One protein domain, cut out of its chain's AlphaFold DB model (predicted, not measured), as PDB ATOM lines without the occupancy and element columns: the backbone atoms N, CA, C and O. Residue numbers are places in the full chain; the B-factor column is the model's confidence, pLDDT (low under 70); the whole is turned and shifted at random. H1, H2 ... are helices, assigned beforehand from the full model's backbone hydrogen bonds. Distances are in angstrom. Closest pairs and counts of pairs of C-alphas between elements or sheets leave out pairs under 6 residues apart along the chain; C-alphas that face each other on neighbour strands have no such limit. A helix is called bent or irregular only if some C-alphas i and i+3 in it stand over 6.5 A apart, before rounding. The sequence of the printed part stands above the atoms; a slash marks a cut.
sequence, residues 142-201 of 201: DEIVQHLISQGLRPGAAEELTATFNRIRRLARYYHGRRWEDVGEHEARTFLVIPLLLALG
ATOM      1  N   ASP A 142     122.378 155.494  89.026       92.00
ATOM      2  CA  ASP A 142     122.419 156.505  90.080       92.00
ATOM      3  C   ASP A 142     121.054 157.195  90.213       92.00
ATOM      4  O   ASP A 142     120.565 157.382  91.328       92.00
ATOM      5  N   GLU A 143     120.379 157.493  89.101       93.50
ATOM      6  CA  GLU A 143     119.008 158.005  89.063       93.50
ATOM      7  C   GLU A 143     118.036 157.039  89.753       93.50
ATOM      8  O   GLU A 143     117.201 157.471  90.553       93.50
ATOM      9  N   ILE A 144     118.169 155.728  89.507       91.56
ATOM     10  CA  ILE A 144     117.358 154.705  90.185       91.56
ATOM     11  C   ILE A 144     117.637 154.718  91.689       91.56
ATOM     12  O   ILE A 144     116.691 154.747  92.478       91.56
ATOM     13  N   VAL A 145     118.908 154.726  92.105       93.88
ATOM     14  CA  VAL A 145     119.283 154.756  93.529       93.88
ATOM     15  C   VAL A 145     118.710 155.994  94.216       93.88
ATOM     16  O   VAL A 145     118.037 155.868  95.239       93.88
ATOM     17  N   GLN A 146     118.920 157.183  93.646       95.50
ATOM     18  CA  GLN A 146     118.409 158.436  94.207       95.50
ATOM     19  C   GLN A 146     116.883 158.438  94.282       95.50
ATOM     20  O   GLN A 146     116.311 158.853  95.293       95.50
ATOM     21  N   HIS A 147     116.212 157.922  93.251       94.00
ATOM     22  CA  HIS A 147     114.764 157.804  93.255       94.00
ATOM     23  C   HIS A 147     114.276 156.870  94.370       94.00
ATOM     24  O   HIS A 147     113.414 157.265  95.153       94.00
ATOM     25  N   LEU A 148     114.855 155.676  94.516       92.62
ATOM     26  CA  LEU A 148     114.488 154.728  95.573       92.62
ATOM     27  C   LEU A 148     114.709 155.313  96.974       92.62
ATOM     28  O   LEU A 148     113.839 155.190  97.836       92.62
ATOM     29  N   ILE A 149     115.827 156.016  97.189       94.19
ATOM     30  CA  ILE A 149     116.095 156.727  98.445       94.19
ATOM     31  C   ILE A 149     115.020 157.791  98.700       94.19
ATOM     32  O   ILE A 149     114.484 157.872  99.805       94.19
ATOM     33  N   SER A 150     114.645 158.565  97.676       95.25
ATOM     34  CA  SER A 150     113.589 159.581  97.789       95.25
ATOM     35  C   SER A 150     112.212 158.992  98.126       95.25
ATOM     36  O   SER A 150     111.416 159.646  98.795       95.25
ATOM     37  N   GLN A 151     111.947 157.746  97.716       93.94
ATOM     38  CA  GLN A 151     110.729 156.998  98.048       93.94
ATOM     39  C   GLN A 151     110.788 156.334  99.439       93.94
ATOM     40  O   GLN A 151     109.848 155.650  99.839       93.94
ATOM     41  N   GLY A 152     111.870 156.545 100.198       92.69
ATOM     42  CA  GLY A 152     112.014 156.091 101.582       92.69
ATOM     43  C   GLY A 152     112.815 154.801 101.760       92.69
ATOM     44  O   GLY A 152     112.896 154.290 102.880       92.69
ATOM     45  N   LEU A 153     113.432 154.270 100.699       92.56
ATOM     46  CA  LEU A 153     114.348 153.138 100.828       92.56
ATOM     47  C   LEU A 153     115.659 153.584 101.500       92.56
ATOM     48  O   LEU A 153     116.170 154.677 101.258       92.56
ATOM     49  N   ARG A 154     116.241 152.733 102.353       94.00
ATOM     50  CA  ARG A 154     117.563 153.015 102.944       94.00
ATOM     51  C   ARG A 154     118.631 152.984 101.841       94.00
ATOM     52  O   ARG A 154     118.555 152.077 101.016       94.00
ATOM     53  N   PRO A 155     119.661 153.853 101.865       93.25
ATOM     54  CA  PRO A 155     120.694 153.889 100.823       93.25
ATOM     55  C   PRO A 155     121.301 152.521 100.490       93.25
ATOM     56  O   PRO A 155     121.287 152.122  99.334       93.25
ATOM     57  N   GLY A 156     121.699 151.739 101.500       92.56
ATOM     58  CA  GLY A 156     122.244 150.395 101.267       92.56
ATOM     59  C   GLY A 156     121.257 149.421 100.605       92.56
ATOM     60  O   GLY A 156     121.662 148.619  99.774       92.56
ATOM     61  N   ALA A 157     119.959 149.523 100.912       90.44
ATOM     62  CA  ALA A 157     118.929 148.702 100.268       90.44
ATOM     63  C   ALA A 157     118.646 149.164  98.827       90.44
ATOM     64  O   ALA A 157     118.414 148.339  97.949       90.44
ATOM     65  N   ALA A 158     118.698 150.475  98.568       92.56
ATOM     66  CA  ALA A 158     118.584 151.026  97.219       92.56
ATOM     67  C   ALA A 158     119.758 150.583  96.334       92.56
ATOM     68  O   ALA A 158     119.545 150.149  95.205       92.56
ATOM     69  N   GLU A 159     120.982 150.623  96.863       93.00
ATOM     70  CA  GLU A 159     122.176 150.123  96.177       93.00
ATOM     71  C   GLU A 159     122.086 148.616  95.891       93.00
ATOM     72  O   GLU A 159     122.381 148.184  94.775       93.00
ATOM     73  N   GLU A 160     121.631 147.809  96.855       91.69
ATOM     74  CA  GLU A 160     121.458 146.360  96.686       91.69
ATOM     75  C   GLU A 160     120.403 146.016  95.618       91.69
ATOM     76  O   GLU A 160     120.631 145.159  94.752       91.69
ATOM     77  N   LEU A 161     119.270 146.724  95.621       92.00
ATOM     78  CA  LEU A 161     118.221 146.554  94.618       92.00
ATOM     79  C   LEU A 161     118.716 146.949  93.217       92.00
ATOM     80  O   LEU A 161     118.555 146.183  92.261       92.00
ATOM     81  N   THR A 162     119.403 148.085  93.086       92.69
ATOM     82  CA  THR A 162     119.987 148.519  91.807       92.69
ATOM     83  C   THR A 162     121.073 147.554  91.317       92.69
ATOM     84  O   THR A 162     121.110 147.195  90.133       92.69
ATOM     85  N   ALA A 163     121.922 147.038  92.209       92.06
ATOM     86  CA  ALA A 163     122.899 146.004  91.869       92.06
ATOM     87  C   ALA A 163     122.217 144.726  91.346       92.06
ATOM     88  O   ALA A 163     122.695 144.103  90.385       92.06
ATOM     89  N   THR A 164     121.065 144.371  91.918       92.06
ATOM     90  CA  THR A 164     120.239 143.252  91.458       92.06
ATOM     91  C   THR A 164     119.675 143.501  90.061       92.06
ATOM     92  O   THR A 164     119.833 142.637  89.191       92.06
ATOM     93  N   PHE A 165     119.124 144.689  89.782       90.56
ATOM     94  CA  PHE A 165     118.702 145.063  88.424       90.56
ATOM     95  C   PHE A 165     119.841 144.905  87.417       90.56
ATOM     96  O   PHE A 165     119.654 144.328  86.346       90.56
ATOM     97  N   ASN A 166     121.053 145.327  87.770       90.19
ATOM     98  CA  ASN A 166     122.220 145.194  86.902       90.19
ATOM     99  C   ASN A 166     122.646 143.753  86.636       90.19
ATOM    100  O   ASN A 166     123.137 143.435  85.545       90.19
ATOM    101  N   ARG A 167     122.474 142.860  87.611       89.88
ATOM    102  CA  ARG A 167     122.702 141.427  87.413       89.88
ATOM    103  C   ARG A 167     121.655 140.837  86.472       89.88
ATOM    104  O   ARG A 167     122.025 140.141  85.525       89.88
ATOM    105  N   ILE A 168     120.384 141.181  86.675       90.81
ATOM    106  CA  ILE A 168     119.272 140.747  85.821       90.81
ATOM    107  C   ILE A 168     119.463 141.255  84.390       90.81
ATOM    108  O   ILE A 168     119.407 140.459  83.461       90.81
ATOM    109  N   ARG A 169     119.781 142.542  84.186       88.75
ATOM    110  CA  ARG A 169     120.047 143.117  82.852       88.75
ATOM    111  C   ARG A 169     121.182 142.390  82.132       88.75
ATOM    112  O   ARG A 169     121.075 142.116  80.938       88.75
ATOM    113  N   ARG A 170     122.269 142.060  82.839       88.75
ATOM    114  CA  ARG A 170     123.388 141.288  82.274       88.75
ATOM    115  C   ARG A 170     122.952 139.892  81.833       88.75
ATOM    116  O   ARG A 170     123.277 139.488  80.718       88.75
ATOM    117  N   LEU A 171     122.187 139.190  82.664       88.19
ATOM    118  CA  LEU A 171     121.658 137.862  82.340       88.19
ATOM    119  C   LEU A 171     120.639 137.913  81.195       88.19
ATOM    120  O   LEU A 171     120.719 137.114  80.268       88.19
ATOM    121  N   ALA A 172     119.738 138.892  81.194       86.62
ATOM    122  CA  ALA A 172     118.766 139.094  80.126       86.62
ATOM    123  C   ALA A 172     119.455 139.317  78.771       86.62
ATOM    124  O   ALA A 172     119.081 138.690  77.784       86.62
ATOM    125  N   ARG A 173     120.518 140.137  78.725       86.69
ATOM    126  CA  ARG A 173     121.332 140.325  77.507       86.69
ATOM    127  C   ARG A 173     121.993 139.028  77.045       86.69
ATOM    128  O   ARG A 173     122.045 138.777  75.846       86.69
ATOM    129  N   TYR A 174     122.484 138.213  77.979       85.81
ATOM    130  CA  TYR A 174     123.048 136.903  77.658       85.81
ATOM    131  C   TYR A 174     121.999 135.987  77.012       85.81
ATOM    132  O   TYR A 174     122.259 135.433  75.945       85.81
ATOM    133  N   TYR A 175     120.806 135.878  77.603       82.94
ATOM    134  CA  TYR A 175     119.728 135.043  77.069       82.94
ATOM    135  C   TYR A 175     119.177 135.557  75.738       82.94
ATOM    136  O   TYR A 175     118.917 134.760  74.843       82.94
ATOM    137  N   HIS A 176     119.065 136.874  75.562       81.06
ATOM    138  CA  HIS A 176     118.597 137.476  74.311       81.06
ATOM    139  C   HIS A 176     119.500 137.131  73.110       81.06
ATOM    140  O   HIS A 176     119.041 137.091  71.972       81.06
ATOM    141  N   GLY A 177     120.792 136.878  73.339       80.88
ATOM    142  CA  GLY A 177     121.729 136.449  72.295       80.88
ATOM    143  C   GLY A 177     121.683 134.952  71.965       80.88
ATOM    144  O   GLY A 177     122.460 134.501  71.122       80.88
ATOM    145  N   ARG A 178     120.837 134.165  72.640       81.62
ATOM    146  CA  ARG A 178     120.752 132.708  72.490       81.62
ATOM    147  C   ARG A 178     119.481 132.292  71.765       81.62
ATOM    148  O   ARG A 178     118.483 133.005  71.732       81.62
ATOM    149  N   ARG A 179     119.536 131.098  71.180       79.00
ATOM    150  CA  ARG A 179     118.354 130.414  70.670       79.00
ATOM    151  C   ARG A 179     117.459 130.040  71.847       79.00
ATOM    152  O   ARG A 179     117.956 129.576  72.869       79.00
ATOM    153  N   TRP A 180     116.155 130.254  71.711       72.69
ATOM    154  CA  TRP A 180     115.199 129.996  72.792       72.69
ATOM    155  C   TRP A 180     115.192 128.523  73.213       72.69
ATOM    156  O   TRP A 180     114.985 128.209  74.378       72.69
ATOM    157  N   GLU A 181     115.480 127.621  72.275       80.38
ATOM    158  CA  GLU A 181     115.587 126.181  72.518       80.38
ATOM    159  C   GLU A 181     116.735 125.813  73.474       80.38
ATOM    160  O   GLU A 181     116.674 124.766  74.115       80.38
ATOM    161  N   ASP A 182     117.743 126.683  73.599       81.25
ATOM    162  CA  ASP A 182     118.905 126.495  74.475       81.25
ATOM    163  C   ASP A 182     118.698 127.115  75.870       81.25
ATOM    164  O   ASP A 182     119.583 127.027  76.720       81.25
ATOM    165  N   VAL A 183     117.559 127.776  76.113       80.12
ATOM    166  CA  VAL A 183     117.258 128.459  77.376       80.12
ATOM    167  C   VAL A 183     116.091 127.761  78.060       80.12
ATOM    168  O   VAL A 183     114.942 127.843  77.625       80.12
ATOM    169  N   GLY A 184     116.370 127.087  79.175       81.00
ATOM    170  CA  GLY A 184     115.320 126.475  79.976       81.00
ATOM    171  C   GLY A 184     114.396 127.537  80.577       81.00
ATOM    172  O   GLY A 184     114.855 128.454  81.253       81.00
ATOM    173  N   GLU A 185     113.078 127.391  80.419       80.50
ATOM    174  CA  GLU A 185     112.097 128.304  81.038       80.50
ATOM    175  C   GLU A 185     112.290 128.404  82.567       80.50
ATOM    176  O   GLU A 185     112.127 129.461  83.177       80.50
ATOM    177  N   HIS A 186     112.666 127.290  83.199       83.25
ATOM    178  CA  HIS A 186     112.981 127.227  84.623       83.25
ATOM    179  C   HIS A 186     114.250 128.015  84.976       83.25
ATOM    180  O   HIS A 186     114.259 128.687  86.003       83.25
ATOM    181  N   GLU A 187     115.281 128.005  84.127       81.88
ATOM    182  CA  GLU A 187     116.492 128.814  84.314       81.88
ATOM    183  C   GLU A 187     116.178 130.301  84.163       81.88
ATOM    184  O   GLU A 187     116.510 131.091  85.043       81.88
ATOM    185  N   ALA A 188     115.458 130.683  83.102       79.81
ATOM    186  CA  ALA A 188     115.063 132.071  82.878       79.81
ATOM    187  C   ALA A 188     114.244 132.619  84.059       79.81
ATOM    188  O   ALA A 188     114.546 133.698  84.571       79.81
ATOM    189  N   ARG A 189     113.265 131.855  84.570       79.75
ATOM    190  CA  ARG A 189     112.513 132.233  85.781       79.75
ATOM    191  C   ARG A 189     113.412 132.324  87.014       79.75
ATOM    192  O   ARG A 189     113.361 133.318  87.737       79.75
ATOM    193  N   THR A 190     114.262 131.325  87.235       85.31
ATOM    194  CA  THR A 190     115.134 131.261  88.416       85.31
ATOM    195  C   THR A 190     116.144 132.400  88.453       85.31
ATOM    196  O   THR A 190     116.433 132.913  89.525       85.31
ATOM    197  N   PHE A 191     116.675 132.824  87.309       86.31
ATOM    198  CA  PHE A 191     117.775 133.786  87.269       86.31
ATOM    199  C   PHE A 191     117.360 135.215  86.908       86.31
ATOM    200  O   PHE A 191     118.114 136.141  87.203       86.31
ATOM    201  N   LEU A 192     116.182 135.424  86.310       86.00
ATOM    202  CA  LEU A 192     115.674 136.768  86.001       86.00
ATOM    203  C   LEU A 192     114.589 137.231  86.977       86.00
ATOM    204  O   LEU A 192     114.531 138.417  87.285       86.00
ATOM    205  N   VAL A 193     113.748 136.317  87.478       85.19
ATOM    206  CA  VAL A 193     112.576 136.674  88.299       85.19
ATOM    207  C   VAL A 193     112.859 136.518  89.789       85.19
ATOM    208  O   VAL A 193     112.594 137.440  90.552       85.19
ATOM    209  N   ILE A 194     113.429 135.390  90.226       87.12
ATOM    210  CA  ILE A 194     113.674 135.159  91.663       87.12
ATOM    211  C   ILE A 194     114.589 136.229  92.283       87.12
ATOM    212  O   ILE A 194     114.236 136.728  93.348       87.12
ATOM    213  N   PRO A 195     115.709 136.651  91.657       88.19
ATOM    214  CA  PRO A 195     116.560 137.681  92.245       88.19
ATOM    215  C   PRO A 195     115.823 139.007  92.417       88.19
ATOM    216  O   PRO A 195     116.016 139.673  93.425       88.19
ATOM    217  N   LEU A 196     114.945 139.357  91.469       86.69
ATOM    218  CA  LEU A 196     114.114 140.553  91.562       86.69
ATOM    219  C   LEU A 196     113.182 140.481  92.773       86.69
ATOM    220  O   LEU A 196     113.140 141.421  93.557       86.69
ATOM    221  N   LEU A 197     112.466 139.366  92.930       86.94
ATOM    222  CA  LEU A 197     111.548 139.169  94.052       86.94
ATOM    223  C   LEU A 197     112.287 139.235  95.390       86.94
ATOM    224  O   LEU A 197     111.861 139.958  96.276       86.94
ATOM    225  N   LEU A 198     113.429 138.554  95.511       85.88
ATOM    226  CA  LEU A 198     114.223 138.565  96.742       85.88
ATOM    227  C   LEU A 198     114.752 139.960  97.101       85.88
ATOM    228  O   LEU A 198     114.824 140.287  98.280       85.88
ATOM    229  N   ALA A 199     115.120 140.775  96.110       84.75
ATOM    230  CA  ALA A 199     115.623 142.128  96.349       84.75
ATOM    231  C   ALA A 199     114.517 143.144  96.682       84.75
ATOM    232  O   ALA A 199     114.807 144.190  97.258       84.75
ATOM    233  N   LEU A 200     113.262 142.858  96.319       82.19
ATOM    234  CA  LEU A 200     112.110 143.698  96.656       82.19
ATOM    235  C   LEU A 200     111.563 143.434  98.072       82.19
ATOM    236  O   LEU A 200     110.804 144.266  98.573       82.19
ATOM    237  N   GLY A 201     111.986 142.340  98.719       75.06
ATOM    238  CA  GLY A 201     111.513 141.906 100.042       75.06
ATOM    239  C   GLY A 201     110.185 141.161  99.986       75.06
ATOM    240  O   GLY A 201     109.445 141.257 100.990       75.06
TER     241      GLY A 201
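This is residues 142 to 201 of the 201 residues of an uncharacterized protein of SAR202 cluster bacterium MP-SAtl-SRR3965592-G2 (UniProt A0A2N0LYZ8). A long helical hairpin, H2 and H3 side by side and running opposite ways, makes a rod, and the shorter H1 folds back on the first part of H2 at the end of the rod away from the loop that joins H2 and H3. At the other end residues 176 to 182, the last residue of H2 and most of that loop, stick out free. The printed part has 60 residues with three named helices, in the order H1, H2, H3, and no named strand; the class is all helix. The whole is loose, with a radius of gyration of the C-alphas of 13.6 A, and the C-alphas span 42 by 20 by 13 A.

The printed part begins with H1, residues 142 to 150, whose first C-alpha, that of Asp 142, is at (122.419, 156.505, 90.080). A tight link of 4 residues leads to H2, residues 155 to 176, the longest helix, 31.3 A from first to last C-alpha. C-alpha 155 is at (120.694, 153.889, 100.823) and C-alpha 176 at (118.597, 137.476, 74.311). A short link of 8 residues leads to H3, residues 185 to 200, which is 21.9 A long and ends with C-alpha 200 at (112.110, 143.698, 96.656). H3 has a kink of 25 degrees near residue 192. It is neither bent nor irregular, but only just: C-alphas 192 and 195 are 6.4 A apart.

H1 and H2 form a helical hairpin and touch, H2 with residues 155 to 162 alone. Their closest C-alphas are those of Val 145 and Ala 158, 5.3 A apart. They run opposite ways at a steep tilt of 42 degrees. H2 and H3 form a second helical hairpin and touch, with 15 pairs of C-alphas within 8 A. Their closest C-alphas are those of Ile 168 and Leu 192, 5.4 A apart. They run opposite ways at a shallow tilt of 14 degrees, and their centres are 10.9 A apart. H1 and H3 are apart. In H1 and H2 every backbone O i to N i+4 pair is within hydrogen-bond range; in H3 9 of 12 are.

The outline is a rod, and the two C-alphas farthest apart are those of Ser 150 and Glu 181, at 41.9 A. The C-alphas of Asp 142 and Gly 201, the first and last printed residues, are 20.8 A apart; Gly 201 is also the chain's last residue. The printed part has no cut and no long link. The mean pLDDT of the printed part is 87.5, and no printed residue is under 70.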